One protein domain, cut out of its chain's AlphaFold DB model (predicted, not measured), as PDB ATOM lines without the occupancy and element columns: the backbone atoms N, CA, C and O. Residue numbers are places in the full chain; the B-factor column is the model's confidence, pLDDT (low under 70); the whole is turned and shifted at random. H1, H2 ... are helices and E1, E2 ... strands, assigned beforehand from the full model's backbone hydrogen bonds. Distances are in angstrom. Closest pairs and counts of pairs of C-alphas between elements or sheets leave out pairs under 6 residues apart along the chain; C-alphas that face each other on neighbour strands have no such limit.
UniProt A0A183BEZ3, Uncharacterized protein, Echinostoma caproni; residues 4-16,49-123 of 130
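AT A GLANCE: This is residues 4 to 16 and 49 to 123 of the 130 residues of an uncharacterized protein of Echinostoma caproni (UniProt A0A183BEZ3). One twisted sheet of four strands makes a wall, with the short helices H2, H3, H4 and H5 spread as a loose layer over one face. H1 follows E1 directly and stands up from the sheet on the face opposite to H2, near the ends of the strands. The 88 printed residues hold five named helices and four named strands, in the order E1 H1 H2 E2 H3 H4 E3 H5 E4; the sheet runs E2 E3 E1 E4 and is mixed. The class is mixed, helices and strands. The whole is compact, with a radius of gyration of the C-alphas of 12.5 A and spans of 38 by 30 by 20 A.

HOW THE PARTS SIT: The inner strands are E3, residues 94 to 99, and E1, residues 4 to 8, antiparallel at 168 degrees, with N 6 and O 96 within hydrogen-bond range at 2.8 A. The edge strand E2, residues 65 to 70, is parallel to E3 at 16 degrees, with N 67 and O 95 2.8 A apart. The other edge strand, E4, residues 117 to 122, is antiparallel to E1 at 159 degrees, with N 118 and O 7 2.7 A apart. H2, residues 49 to 54, is on the sheet over E2 at a height of 8.7 A and runs along it, at 14 degrees on the local plane; their closest C-alphas, of Trp 49 and Asn 69, are 6.4 A apart. H1, residues 9 to 16, is on the opposite face over E1, rising 66 degrees. H3, residues 78 to 85, H4, residues 88 to 91, and H5, residues 109 to 112, only graze the sheet. H2 and H3 only just touch, with 3 pairs of C-alphas within 8 A, the closest those of Gly 54 and Met 84, 7.9 A, at a shallow tilt of 20 degrees, the same way. E2, H3, H4 and E3 form a strand-helix-strand unit, parallel neighbour strands with helices between; E3, H5 and E4 form a split one, with E1 between its strands. Both crossovers are right-handed. In H1, H2 and H3 every O i to N i+4 pair is within hydrogen-bond range; H4 and H5 are too short for one.

IN THESE COORDINATES: E1 begins at C-alpha 4, (-27.688, 4.359, 152.076), and E4 ends at C-alpha 122, (-26.353, 1.373, 146.981). E2 measures 16.8 A, E4 16.0 A, E3 15.8 A and E1 13.3 A; H1 and H3 measure 10.4 A each.

THE WHOLE: The C-alphas farthest apart, of Lys 60 and Asp 106, are 38.8 A apart. Residues 17 to 48 are not printed, and C-alphas 16 and 49 are 29.4 A apart across the cut. Of the links printed whole, none is long. The mean pLDDT of the printed part is 72.2; residues 49 to 66 and 88 to 94 are under 70.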
ATOM      1  N   LEU A   4     -28.378   3.079 152.044       80.00
ATOM      2  CA  LEU A   4     -27.688   4.359 152.076       80.00
ATOM      3  C   LEU A   4     -26.603   4.251 153.144       80.00
ATOM      4  O   LEU A   4     -26.921   3.968 154.299       80.00
ATOM      5  N   SER A   5     -25.350   4.427 152.753       82.44
ATOM      6  CA  SER A   5     -24.217   4.450 153.681       82.44
ATOM      7  C   SER A   5     -23.803   5.900 153.884       82.44
ATOM      8  O   SER A   5     -23.655   6.627 152.906       82.44
ATOM      9  N   ILE A   6     -23.672   6.331 155.130       81.31
ATOM     10  CA  ILE A   6     -23.389   7.713 155.509       81.31
ATOM     11  C   ILE A   6     -22.128   7.705 156.363       81.31
ATOM     12  O   ILE A   6     -22.082   7.049 157.403       81.31
ATOM     13  N   TYR A   7     -21.128   8.458 155.928       81.62
ATOM     14  CA  TYR A   7     -19.837   8.589 156.594       81.62
ATOM     15  C   TYR A   7     -19.598  10.042 156.973       81.62
ATOM     16  O   TYR A   7     -19.974  10.935 156.219       81.62
ATOM     17  N   THR A   8     -18.927  10.318 158.088       79.75
ATOM     18  CA  THR A   8     -18.463  11.690 158.347       79.75
ATOM     19  C   THR A   8     -17.291  12.020 157.423       79.75
ATOM     20  O   THR A   8     -16.469  11.156 157.101       79.75
ATOM     21  N   LYS A   9     -17.192  13.277 156.973       82.06
ATOM     22  CA  LYS A   9     -16.058  13.725 156.141       82.06
ATOM     23  C   LYS A   9     -14.719  13.510 156.850       82.06
ATOM     24  O   LYS A   9     -13.770  13.053 156.220       82.06
ATOM     25  N   GLU A  10     -14.667  13.756 158.159       76.06
ATOM     26  CA  GLU A  10     -13.488  13.499 158.992       76.06
ATOM     27  C   GLU A  10     -13.085  12.021 158.993       76.06
ATOM     28  O   GLU A  10     -11.910  11.696 158.821       76.06
ATOM     29  N   PHE A  11     -14.051  11.111 159.146       76.06
ATOM     30  CA  PHE A  11     -13.790   9.675 159.112       76.06
ATOM     31  C   PHE A  11     -13.284   9.226 157.737       76.06
ATOM     32  O   PHE A  11     -12.295   8.501 157.649       76.06
ATOM     33  N   MET A  12     -13.893   9.724 156.658       80.12
ATOM     34  CA  MET A  12     -13.424   9.464 155.293       80.12
ATOM     35  C   MET A  12     -12.011   9.997 155.055       80.12
ATOM     36  O   MET A  12     -11.221   9.340 154.379       80.12
ATOM     37  N   PHE A  13     -11.674  11.162 155.610       79.44
ATOM     38  CA  PHE A  13     -10.330  11.725 155.511       79.44
ATOM     39  C   PHE A  13      -9.304  10.857 156.250       79.44
ATOM     40  O   PHE A  13      -8.266  10.534 155.682       79.44
ATOM     41  N   LYS A  14      -9.631  10.384 157.460       77.81
ATOM     42  CA  LYS A  14      -8.793   9.435 158.215       77.81
ATOM     43  C   LYS A  14      -8.602   8.114 157.470       77.81
ATOM     44  O   LYS A  14      -7.482   7.626 157.397       77.81
ATOM     45  N   ILE A  15      -9.662   7.545 156.883       76.31
ATOM     46  CA  ILE A  15      -9.538   6.332 156.058       76.31
ATOM     47  C   ILE A  15      -8.639   6.597 154.856       76.31
ATOM     48  O   ILE A  15      -7.768   5.784 154.581       76.31
ATOM     49  N   LYS A  16      -8.823   7.715 154.142       80.06
ATOM     50  CA  LYS A  16      -7.973   8.062 152.997       80.06
ATOM     51  C   LYS A  16      -6.509   8.189 153.402       80.06
ATOM     52  O   LYS A  16      -5.669   7.614 152.726       80.06
ATOM     53  N   TRP A  49     -36.389   3.716 164.262       65.56
ATOM     54  CA  TRP A  49     -34.947   3.707 163.980       65.56
ATOM     55  C   TRP A  49     -34.167   4.775 164.779       65.56
ATOM     56  O   TRP A  49     -33.039   4.509 165.189       65.56
ATOM     57  N   GLN A  50     -34.794   5.916 165.083       62.84
ATOM     58  CA  GLN A  50     -34.263   6.977 165.949       62.84
ATOM     59  C   GLN A  50     -33.987   6.484 167.372       62.84
ATOM     60  O   GLN A  50     -32.909   6.705 167.908       62.84
ATOM     61  N   ILE A  51     -34.919   5.736 167.971       63.78
ATOM     62  CA  ILE A  51     -34.757   5.165 169.318       63.78
ATOM     63  C   ILE A  51     -33.656   4.099 169.307       63.78
ATOM     64  O   ILE A  51     -32.879   3.986 170.250       63.78
ATOM     65  N   ALA A  52     -33.561   3.316 168.230       61.94
ATOM     66  CA  ALA A  52     -32.500   2.326 168.084       61.94
ATOM     67  C   ALA A  52     -31.107   2.971 167.950       61.94
ATOM     68  O   ALA A  52     -30.161   2.441 168.527       61.94
ATOM     69  N   LEU A  53     -30.999   4.100 167.242       60.25
ATOM     70  CA  LEU A  53     -29.756   4.861 167.087       60.25
ATOM     71  C   LEU A  53     -29.407   5.660 168.360       60.25
ATOM     72  O   LEU A  53     -28.251   5.683 168.763       60.25
ATOM     73  N   GLY A  54     -30.394   6.227 169.057       59.47
ATOM     74  CA  GLY A  54     -30.188   6.927 170.330       59.47
ATOM     75  C   GLY A  54     -29.811   6.009 171.502       59.47
ATOM     76  O   GLY A  54     -29.256   6.479 172.486       59.47
ATOM     77  N   ARG A  55     -30.091   4.700 171.407       58.00
ATOM     78  CA  ARG A  55     -29.673   3.684 172.396       58.00
ATOM     79  C   ARG A  55     -28.271   3.130 172.156       58.00
ATOM     80  O   ARG A  55     -27.736   2.451 173.028       58.00
ATOM     81  N   THR A  56     -27.703   3.332 170.971       55.94
ATOM     82  CA  THR A  56     -26.284   3.060 170.739       55.94
ATOM     83  C   THR A  56     -25.505   4.227 171.308       55.94
ATOM     84  O   THR A  56     -25.367   5.234 170.633       55.94
ATOM     85  N   THR A  57     -25.022   4.095 172.540       51.59
ATOM     86  CA  THR A  57     -23.951   4.943 173.063       51.59
ATOM     87  C   THR A  57     -22.670   4.549 172.329       51.59
ATOM     88  O   THR A  57     -22.182   3.430 172.540       51.59
ATOM     89  N   PRO A  58     -22.127   5.389 171.431       53.38
ATOM     90  CA  PRO A  58     -20.795   5.153 170.914       53.38
ATOM     91  C   PRO A  58     -19.852   5.311 172.097       53.38
ATOM     92  O   PRO A  58     -19.711   6.373 172.702       53.38
ATOM     93  N   ASN A  59     -19.287   4.186 172.506       46.59
ATOM     94  CA  ASN A  59     -18.321   4.154 173.580       46.59
ATOM     95  C   ASN A  59     -17.121   5.021 173.139       46.59
ATOM     96  O   ASN A  59     -16.791   5.016 171.954       46.59
ATOM     97  N   LYS A  60     -16.487   5.776 174.052       48.38
ATOM     98  CA  LYS A  60     -15.357   6.705 173.777       48.38
ATOM     99  C   LYS A  60     -14.064   5.986 173.338       48.38
ATOM    100  O   LYS A  60     -12.961   6.369 173.713       48.38
ATOM    101  N   VAL A  61     -14.182   4.885 172.614       43.19
ATOM    102  CA  VAL A  61     -13.070   4.096 172.104       43.19
ATOM    103  C   VAL A  61     -12.631   4.659 170.763       43.19
ATOM    104  O   VAL A  61     -13.448   5.023 169.923       43.19
ATOM    105  N   THR A  62     -11.322   4.625 170.537       53.19
ATOM    106  CA  THR A  62     -10.591   4.942 169.296       53.19
ATOM    107  C   THR A  62     -11.017   4.098 168.079       53.19
ATOM    108  O   THR A  62     -10.398   4.167 167.019       53.19
ATOM    109  N   VAL A  63     -12.042   3.257 168.228       57.09
ATOM    110  CA  VAL A  63     -12.511   2.295 167.235       57.09
ATOM    111  C   VAL A  63     -13.710   2.897 166.500       57.09
ATOM    112  O   VAL A  63     -14.625   3.410 167.151       57.09
ATOM    113  N   PRO A  64     -13.753   2.825 165.160       61.38
ATOM    114  CA  PRO A  64     -14.920   3.261 164.407       61.38
ATOM    115  C   PRO A  64     -16.187   2.539 164.878       61.38
ATOM    116  O   PRO A  64     -16.237   1.314 164.989       61.38
ATOM    117  N   THR A  65     -17.220   3.321 165.161       65.75
ATOM    118  CA  THR A  65     -18.555   2.848 165.500       65.75
ATOM    119  C   THR A  65     -19.349   2.619 164.219       65.75
ATOM    120  O   THR A  65     -19.646   3.547 163.470       65.75
ATOM    121  N   PHE A  66     -19.744   1.370 163.992       69.69
ATOM    122  CA  PHE A  66     -20.626   0.999 162.890       69.69
ATOM    123  C   PHE A  66     -22.065   0.916 163.391       69.69
ATOM    124  O   PHE A  66     -22.379   0.113 164.274       69.69
ATOM    125  N   VAL A  67     -22.962   1.703 162.803       71.12
ATOM    126  CA  VAL A  67     -24.391   1.641 163.104       71.12
ATOM    127  C   VAL A  67     -25.164   1.186 161.880       71.12
ATOM    128  O   VAL A  67     -25.193   1.842 160.849       71.12
ATOM    129  N   SER A  68     -25.851   0.053 161.997       74.88
ATOM    130  CA  SER A  68     -26.721  -0.462 160.939       74.88
ATOM    131  C   SER A  68     -28.181  -0.445 161.382       74.88
ATOM    132  O   SER A  68     -28.522  -1.050 162.410       74.88
ATOM    133  N   ASN A  69     -29.050   0.187 160.594       76.06
ATOM    134  CA  ASN A  69     -30.478   0.265 160.888       76.06
ATOM    135  C   ASN A  69     -31.346   0.184 159.626       76.06
ATOM    136  O   ASN A  69     -30.892   0.475 158.527       76.06
ATOM    137  N   THR A  70     -32.613  -0.190 159.785       78.81
ATOM    138  CA  THR A  70     -33.590  -0.293 158.693       78.81
ATOM    139  C   THR A  70     -34.634   0.803 158.851       78.81
ATOM    140  O   THR A  70     -35.440   0.764 159.777       78.81
ATOM    141  N   VAL A  71     -34.647   1.775 157.937       74.81
ATOM    142  CA  VAL A  71     -35.430   3.018 158.096       74.81
ATOM    143  C   VAL A  71     -36.820   2.921 157.463       74.81
ATOM    144  O   VAL A  71     -37.739   3.610 157.908       74.81
ATOM    145  N   ARG A  72     -37.004   2.013 156.489       77.62
ATOM    146  CA  ARG A  72     -38.254   1.835 155.720       77.62
ATOM    147  C   ARG A  72     -38.754   3.179 155.172       77.62
ATOM    148  O   ARG A  72     -39.734   3.725 155.672       77.62
ATOM    149  N   SER A  73     -38.051   3.693 154.166       79.12
ATOM    150  CA  SER A  73     -38.127   5.058 153.622       79.12
ATOM    151  C   SER A  73     -37.350   6.095 154.419       79.12
ATOM    152  O   SER A  73     -37.605   6.285 155.608       79.12
ATOM    153  N   VAL A  74     -36.434   6.775 153.727       76.50
ATOM    154  CA  VAL A  74     -35.682   7.941 154.209       76.50
ATOM    155  C   VAL A  74     -36.460   9.253 154.005       76.50
ATOM    156  O   VAL A  74     -36.221  10.223 154.724       76.50
ATOM    157  N   PHE A  75     -37.432   9.279 153.088       76.00
ATOM    158  CA  PHE A  75     -38.254  10.461 152.824       76.00
ATOM    159  C   PHE A  75     -38.979  10.930 154.094       76.00
ATOM    160  O   PHE A  75     -39.572  10.123 154.811       76.00
ATOM    161  N   GLY A  76     -38.881  12.228 154.391       73.81
ATOM    162  CA  GLY A  76     -39.458  12.855 155.587       73.81
ATOM    163  C   GLY A  76     -38.738  12.558 156.909       73.81
ATOM    164  O   GLY A  76     -39.063  13.172 157.912       73.81
ATOM    165  N   LYS A  77     -37.750  11.650 156.929       75.06
ATOM    166  CA  LYS A  77     -36.985  11.265 158.137       75.06
ATOM    167  C   LYS A  77     -35.526  11.713 158.093       75.06
ATOM    168  O   LYS A  77     -34.797  11.593 159.075       75.06
ATOM    169  N   PHE A  78     -35.079  12.172 156.929       72.81
ATOM    170  CA  PHE A  78     -33.708  12.609 156.706       72.81
ATOM    171  C   PHE A  78     -33.328  13.906 157.447       72.81
ATOM    172  O   PHE A  78     -32.208  13.956 157.956       72.81
ATOM    173  N   PRO A  79     -34.226  14.902 157.617       70.19
ATOM    174  CA  PRO A  79     -33.939  16.062 158.465       70.19
ATOM    175  C   PRO A  79     -33.569  15.651 159.899       70.19
ATOM    176  O   PRO A  79     -32.541  16.077 160.420       70.19
ATOM    177  N   ASP A  80     -34.313  14.710 160.485       72.44
ATOM    178  CA  ASP A  80     -34.024  14.177 161.823       72.44
ATOM    179  C   ASP A  80     -32.707  13.395 161.867       72.44
ATOM    180  O   ASP A  80     -31.989  13.413 162.868       72.44
ATOM    181  N   ALA A  81     -32.361  12.705 160.774       70.50
ATOM    182  CA  ALA A  81     -31.092  11.995 160.661       70.50
ATOM    183  C   ALA A  81     -29.905  12.961 160.726       70.50
ATOM    184  O   ALA A  81     -28.907  12.638 161.367       70.50
ATOM    185  N   SER A  82     -30.029  14.151 160.126       71.19
ATOM    186  CA  SER A  82     -28.985  15.176 160.183       71.19
ATOM    187  C   SER A  82     -28.715  15.626 161.624       71.19
ATOM    188  O   SER A  82     -27.568  15.606 162.066       71.19
ATOM    189  N   TYR A  83     -29.770  15.905 162.395       74.75
ATOM    190  CA  TYR A  83     -29.673  16.286 163.803       74.75
ATOM    191  C   TYR A  83     -29.050  15.176 164.661       74.75
ATOM    192  O   TYR A  83     -28.153  15.423 165.469       74.75
ATOM    193  N   MET A  84     -29.472  13.927 164.454       71.56
ATOM    194  CA  MET A  84     -28.922  12.782 165.181       71.56
ATOM    195  C   MET A  84     -27.434  12.562 164.905       71.56
ATOM    196  O   MET A  84     -26.671  12.265 165.822       71.56
ATOM    197  N   LEU A  85     -27.029  12.709 163.647       71.25
ATOM    198  CA  LEU A  85     -25.651  12.529 163.210       71.25
ATOM    199  C   LEU A  85     -24.727  13.669 163.664       71.25
ATOM    200  O   LEU A  85     -23.524  13.460 163.797       71.25
ATOM    201  N   GLN A  86     -25.269  14.857 163.943       71.31
ATOM    202  CA  GLN A  86     -24.504  15.992 164.462       71.31
ATOM    203  C   GLN A  86     -24.117  15.871 165.942       71.31
ATOM    204  O   GLN A  86     -23.307  16.684 166.401       71.31
ATOM    205  N   ARG A  87     -24.645  14.897 166.696       71.31
ATOM    206  CA  ARG A  87     -24.237  14.673 168.093       71.31
ATOM    207  C   ARG A  87     -22.753  14.300 168.142       71.31
ATOM    208  O   ARG A  87     -22.293  13.524 167.306       71.31
ATOM    209  N   GLU A  88     -22.011  14.839 169.112       64.12
ATOM    210  CA  GLU A  88     -20.549  14.649 169.245       64.12
ATOM    211  C   GLU A  88     -20.130  13.178 169.173       64.12
ATOM    212  O   GLU A  88     -19.158  12.821 168.515       64.12
ATOM    213  N   GLU A  89     -20.959  12.333 169.774       65.56
ATOM    214  CA  GLU A  89     -20.948  10.876 169.744       65.56
ATOM    215  C   GLU A  89     -20.752  10.252 168.347       65.56
ATOM    216  O   GLU A  89     -20.061   9.243 168.209       65.56
ATOM    217  N   PHE A  90     -21.317  10.851 167.297       66.00
ATOM    218  CA  PHE A  90     -21.280  10.316 165.934       66.00
ATOM    219  C   PHE A  90     -20.357  11.093 164.987       66.00
ATOM    220  O   PHE A  90     -20.074  10.597 163.896       66.00
ATOM    221  N   ARG A  91     -19.844  12.266 165.385       64.69
ATOM    222  CA  ARG A  91     -19.009  13.120 164.517       64.69
ATOM    223  C   ARG A  91     -17.671  12.476 164.147       64.69
ATOM    224  O   ARG A  91     -17.228  12.570 163.004       64.69
ATOM    225  N   THR A  92     -17.039  11.795 165.097       60.19
ATOM    226  CA  THR A  92     -15.616  11.435 164.986       60.19
ATOM    227  C   THR A  92     -15.353  10.018 164.474       60.19
ATOM    228  O   THR A  92     -14.233   9.748 164.025       60.19
ATOM    229  N   SER A  93     -16.362   9.138 164.509       58.84
ATOM    230  CA  SER A  93     -16.152   7.689 164.373       58.84
ATOM    231  C   SER A  93     -17.313   6.914 163.730       58.84
ATOM    232  O   SER A  93     -17.350   5.701 163.894       58.84
ATOM    233  N   CYS A  94     -18.276   7.538 163.044       67.31
ATOM    234  CA  CYS A  94     -19.494   6.828 162.619       67.31
ATOM    235  C   CYS A  94     -19.509   6.412 161.133       67.31
ATOM    236  O   CYS A  94     -19.381   7.256 160.244       67.31
ATOM    237  N   ASP A  95     -19.752   5.120 160.885       72.81
ATOM    238  CA  ASP A  95     -20.323   4.592 159.634       72.81
ATOM    239  C   ASP A  95     -21.786   4.215 159.902       72.81
ATOM    240  O   ASP A  95     -22.071   3.279 160.658       72.81
ATOM    241  N   LEU A  96     -22.720   4.956 159.303       78.00
ATOM    242  CA  LEU A  96     -24.150   4.704 159.419       78.00
ATOM    243  C   LEU A  96     -24.683   4.068 158.135       78.00
ATOM    244  O   LEU A  96     -24.790   4.706 157.091       78.00
ATOM    245  N   ARG A  97     -25.151   2.825 158.240       80.94
ATOM    246  CA  ARG A  97     -25.794   2.099 157.145       80.94
ATOM    247  C   ARG A  97     -27.301   2.009 157.346       80.94
ATOM    248  O   ARG A  97     -27.787   1.281 158.214       80.94
ATOM    249  N   LEU A  98     -28.050   2.697 156.490       82.19
ATOM    250  CA  LEU A  98     -29.509   2.721 156.471       82.19
ATOM    251  C   LEU A  98     -30.053   1.801 155.372       82.19
ATOM    252  O   LEU A  98     -29.888   2.048 154.181       82.19
ATOM    253  N   GLN A  99     -30.731   0.726 155.760       81.81
ATOM    254  CA  GLN A  99     -31.360  -0.231 154.852       81.81
ATOM    255  C   GLN A  99     -32.820   0.130 154.565       81.81
ATOM    256  O   GLN A  99     -33.497   0.777 155.370       81.81
ATOM    257  N   ALA A 100     -33.323  -0.355 153.426       80.94
ATOM    258  CA  ALA A 100     -34.664  -0.050 152.931       80.94
ATOM    259  C   ALA A 100     -34.895   1.466 152.833       80.94
ATOM    260  O   ALA A 100     -35.939   1.971 153.241       80.94
ATOM    261  N   SER A 101     -33.899   2.181 152.302       77.12
ATOM    262  CA  SER A 101     -33.916   3.641 152.174       77.12
ATOM    263  C   SER A 101     -34.994   4.156 151.219       77.12
ATOM    264  O   SER A 101     -35.425   5.294 151.355       77.12
ATOM    265  N   TRP A 102     -35.432   3.305 150.284       79.69
ATOM    266  CA  TRP A 102     -36.362   3.626 149.188       79.69
ATOM    267  C   TRP A 102     -35.841   4.700 148.222       79.69
ATOM    268  O   TRP A 102     -36.585   5.177 147.375       79.69
ATOM    269  N   LEU A 103     -34.547   5.017 148.300       78.44
ATOM    270  CA  LEU A 103     -33.852   5.852 147.330       78.44
ATOM    271  C   LEU A 103     -33.535   5.004 146.098       78.44
ATOM    272  O   LEU A 103     -32.842   3.989 146.211       78.44
ATOM    273  N   ASN A 104     -34.077   5.399 144.951       76.69
ATOM    274  CA  ASN A 104     -33.807   4.764 143.662       76.69
ATOM    275  C   ASN A 104     -32.695   5.529 142.936       76.69
ATOM    276  O   ASN A 104     -32.252   6.567 143.421       76.69
ATOM    277  N   GLU A 105     -32.238   5.007 141.798       72.94
ATOM    278  CA  GLU A 105     -31.259   5.698 140.936       72.94
ATOM    279  C   GLU A 105     -31.826   7.015 140.394       72.94
ATOM    280  O   GLU A 105     -31.089   7.981 140.271       72.94
ATOM    281  N   ASP A 106     -33.144   7.079 140.189       79.06
ATOM    282  CA  ASP A 106     -33.837   8.261 139.660       79.06
ATOM    283  C   ASP A 106     -34.008   9.390 140.691       79.06
ATOM    284  O   ASP A 106     -34.465  10.480 140.360       79.06
ATOM    285  N   VAL A 107     -33.705   9.125 141.966       78.56
ATOM    286  CA  VAL A 107     -33.804  10.134 143.024       78.56
ATOM    287  C   VAL A 107     -32.480  10.875 143.081       78.56
ATOM    288  O   VAL A 107     -31.454  10.241 143.313       78.56
ATOM    289  N   ASP A 108     -32.516  12.199 142.953       80.69
ATOM    290  CA  ASP A 108     -31.335  13.063 143.031       80.69
ATOM    291  C   ASP A 108     -30.570  12.879 144.361       80.69
ATOM    292  O   ASP A 108     -31.133  12.587 145.425       80.69
ATOM    293  N   ASP A 109     -29.245  12.964 144.298       78.69
ATOM    294  CA  ASP A 109     -28.335  12.939 145.443       78.69
ATOM    295  C   ASP A 109     -28.520  14.148 146.360       78.69
ATOM    296  O   ASP A 109     -28.303  14.015 147.566       78.69
ATOM    297  N   SER A 110     -29.021  15.272 145.836       80.12
ATOM    298  CA  SER A 110     -29.385  16.458 146.624       80.12
ATOM    299  C   SER A 110     -30.339  16.140 147.786       80.12
ATOM    300  O   SER A 110     -30.184  16.680 148.880       80.12
ATOM    301  N   VAL A 111     -31.249  15.173 147.613       76.06
ATOM    302  CA  VAL A 111     -32.221  14.731 148.637       76.06
ATOM    303  C   VAL A 111     -31.543  14.138 149.878       76.06
ATOM    304  O   VAL A 111     -32.140  14.089 150.955       76.06
ATOM    305  N   VAL A 112     -30.305  13.660 149.734       75.62
ATOM    306  CA  VAL A 112     -29.536  13.042 150.817       75.62
ATOM    307  C   VAL A 112     -28.204  13.730 151.099       75.62
ATOM    308  O   VAL A 112     -27.354  13.159 151.786       75.62
ATOM    309  N   GLN A 113     -28.011  14.951 150.599       77.44
ATOM    310  CA  GLN A 113     -26.828  15.733 150.926       77.44
ATOM    311  C   GLN A 113     -26.874  16.209 152.377       77.44
ATOM    312  O   GLN A 113     -27.881  16.706 152.876       77.44
ATOM    313  N   LEU A 114     -25.743  16.049 153.056       76.19
ATOM    314  CA  LEU A 114     -25.509  16.526 154.409       76.19
ATOM    315  C   LEU A 114     -24.140  17.200 154.424       76.19
ATOM    316  O   LEU A 114     -23.151  16.602 154.007       76.19
ATOM    317  N   GLU A 115     -24.070  18.430 154.924       76.75
ATOM    318  CA  GLU A 115     -22.888  19.293 154.799       76.75
ATOM    319  C   GLU A 115     -21.589  18.649 155.316       76.75
ATOM    320  O   GLU A 115     -20.542  18.756 154.678       76.75
ATOM    321  N   ASN A 116     -21.658  17.896 156.417       77.75
ATOM    322  CA  ASN A 116     -20.495  17.275 157.065       77.75
ATOM    323  C   ASN A 116     -20.355  15.768 156.810       77.75
ATOM    324  O   ASN A 116     -19.489  15.113 157.399       77.75
ATOM    325  N   PHE A 117     -21.180  15.212 155.923       79.19
ATOM    326  CA  PHE A 117     -21.218  13.777 155.667       79.19
ATOM    327  C   PHE A 117     -21.077  13.467 154.179       79.19
ATOM    328  O   PHE A 117     -21.335  14.287 153.304       79.19
ATOM    329  N   VAL A 118     -20.631  12.250 153.902       82.19
ATOM    330  CA  VAL A 118     -20.529  11.665 152.573       82.19
ATOM    331  C   VAL A 118     -21.526  10.518 152.511       82.19
ATOM    332  O   VAL A 118     -21.447   9.578 153.302       82.19
ATOM    333  N   CYS A 119     -22.469  10.607 151.578       83.94
ATOM    334  CA  CYS A 119     -23.551   9.647 151.415       83.94
ATOM    335  C   CYS A 119     -23.330   8.807 150.153       83.94
ATOM    336  O   CYS A 119     -23.122   9.350 149.074       83.94
ATOM    337  N   PHE A 120     -23.430   7.485 150.272       83.12
ATOM    338  CA  PHE A 120     -23.353   6.549 149.154       83.12
ATOM    339  C   PHE A 120     -24.657   5.771 149.030       83.12
ATOM    340  O   PHE A 120     -25.029   4.995 149.919       83.12
ATOM    341  N   LYS A 121     -25.350   5.951 147.905       84.12
ATOM    342  CA  LYS A 121     -26.512   5.139 147.544       84.12
ATOM    343  C   LYS A 121     -26.038   3.805 146.979       84.12
ATOM    344  O   LYS A 121     -25.224   3.751 146.065       84.12
ATOM    345  N   GLN A 122     -26.585   2.714 147.498       79.69
ATOM    346  CA  GLN A 122     -26.353   1.373 146.981       79.69
ATOM    347  C   GLN A 122     -27.686   0.751 146.573       79.69
ATOM    348  O   GLN A 122     -28.515   0.391 147.416       79.69
ATOM    349  N   ASN A 123     -27.880   0.587 145.266       73.25
ATOM    350  CA  ASN A 123     -29.025  -0.132 144.731       73.25
ATOM    351  C   ASN A 123     -28.789  -1.643 144.702       73.25
ATOM    352  O   ASN A 123     -27.665  -2.144 144.759       73.25
TER     353      ASN A 123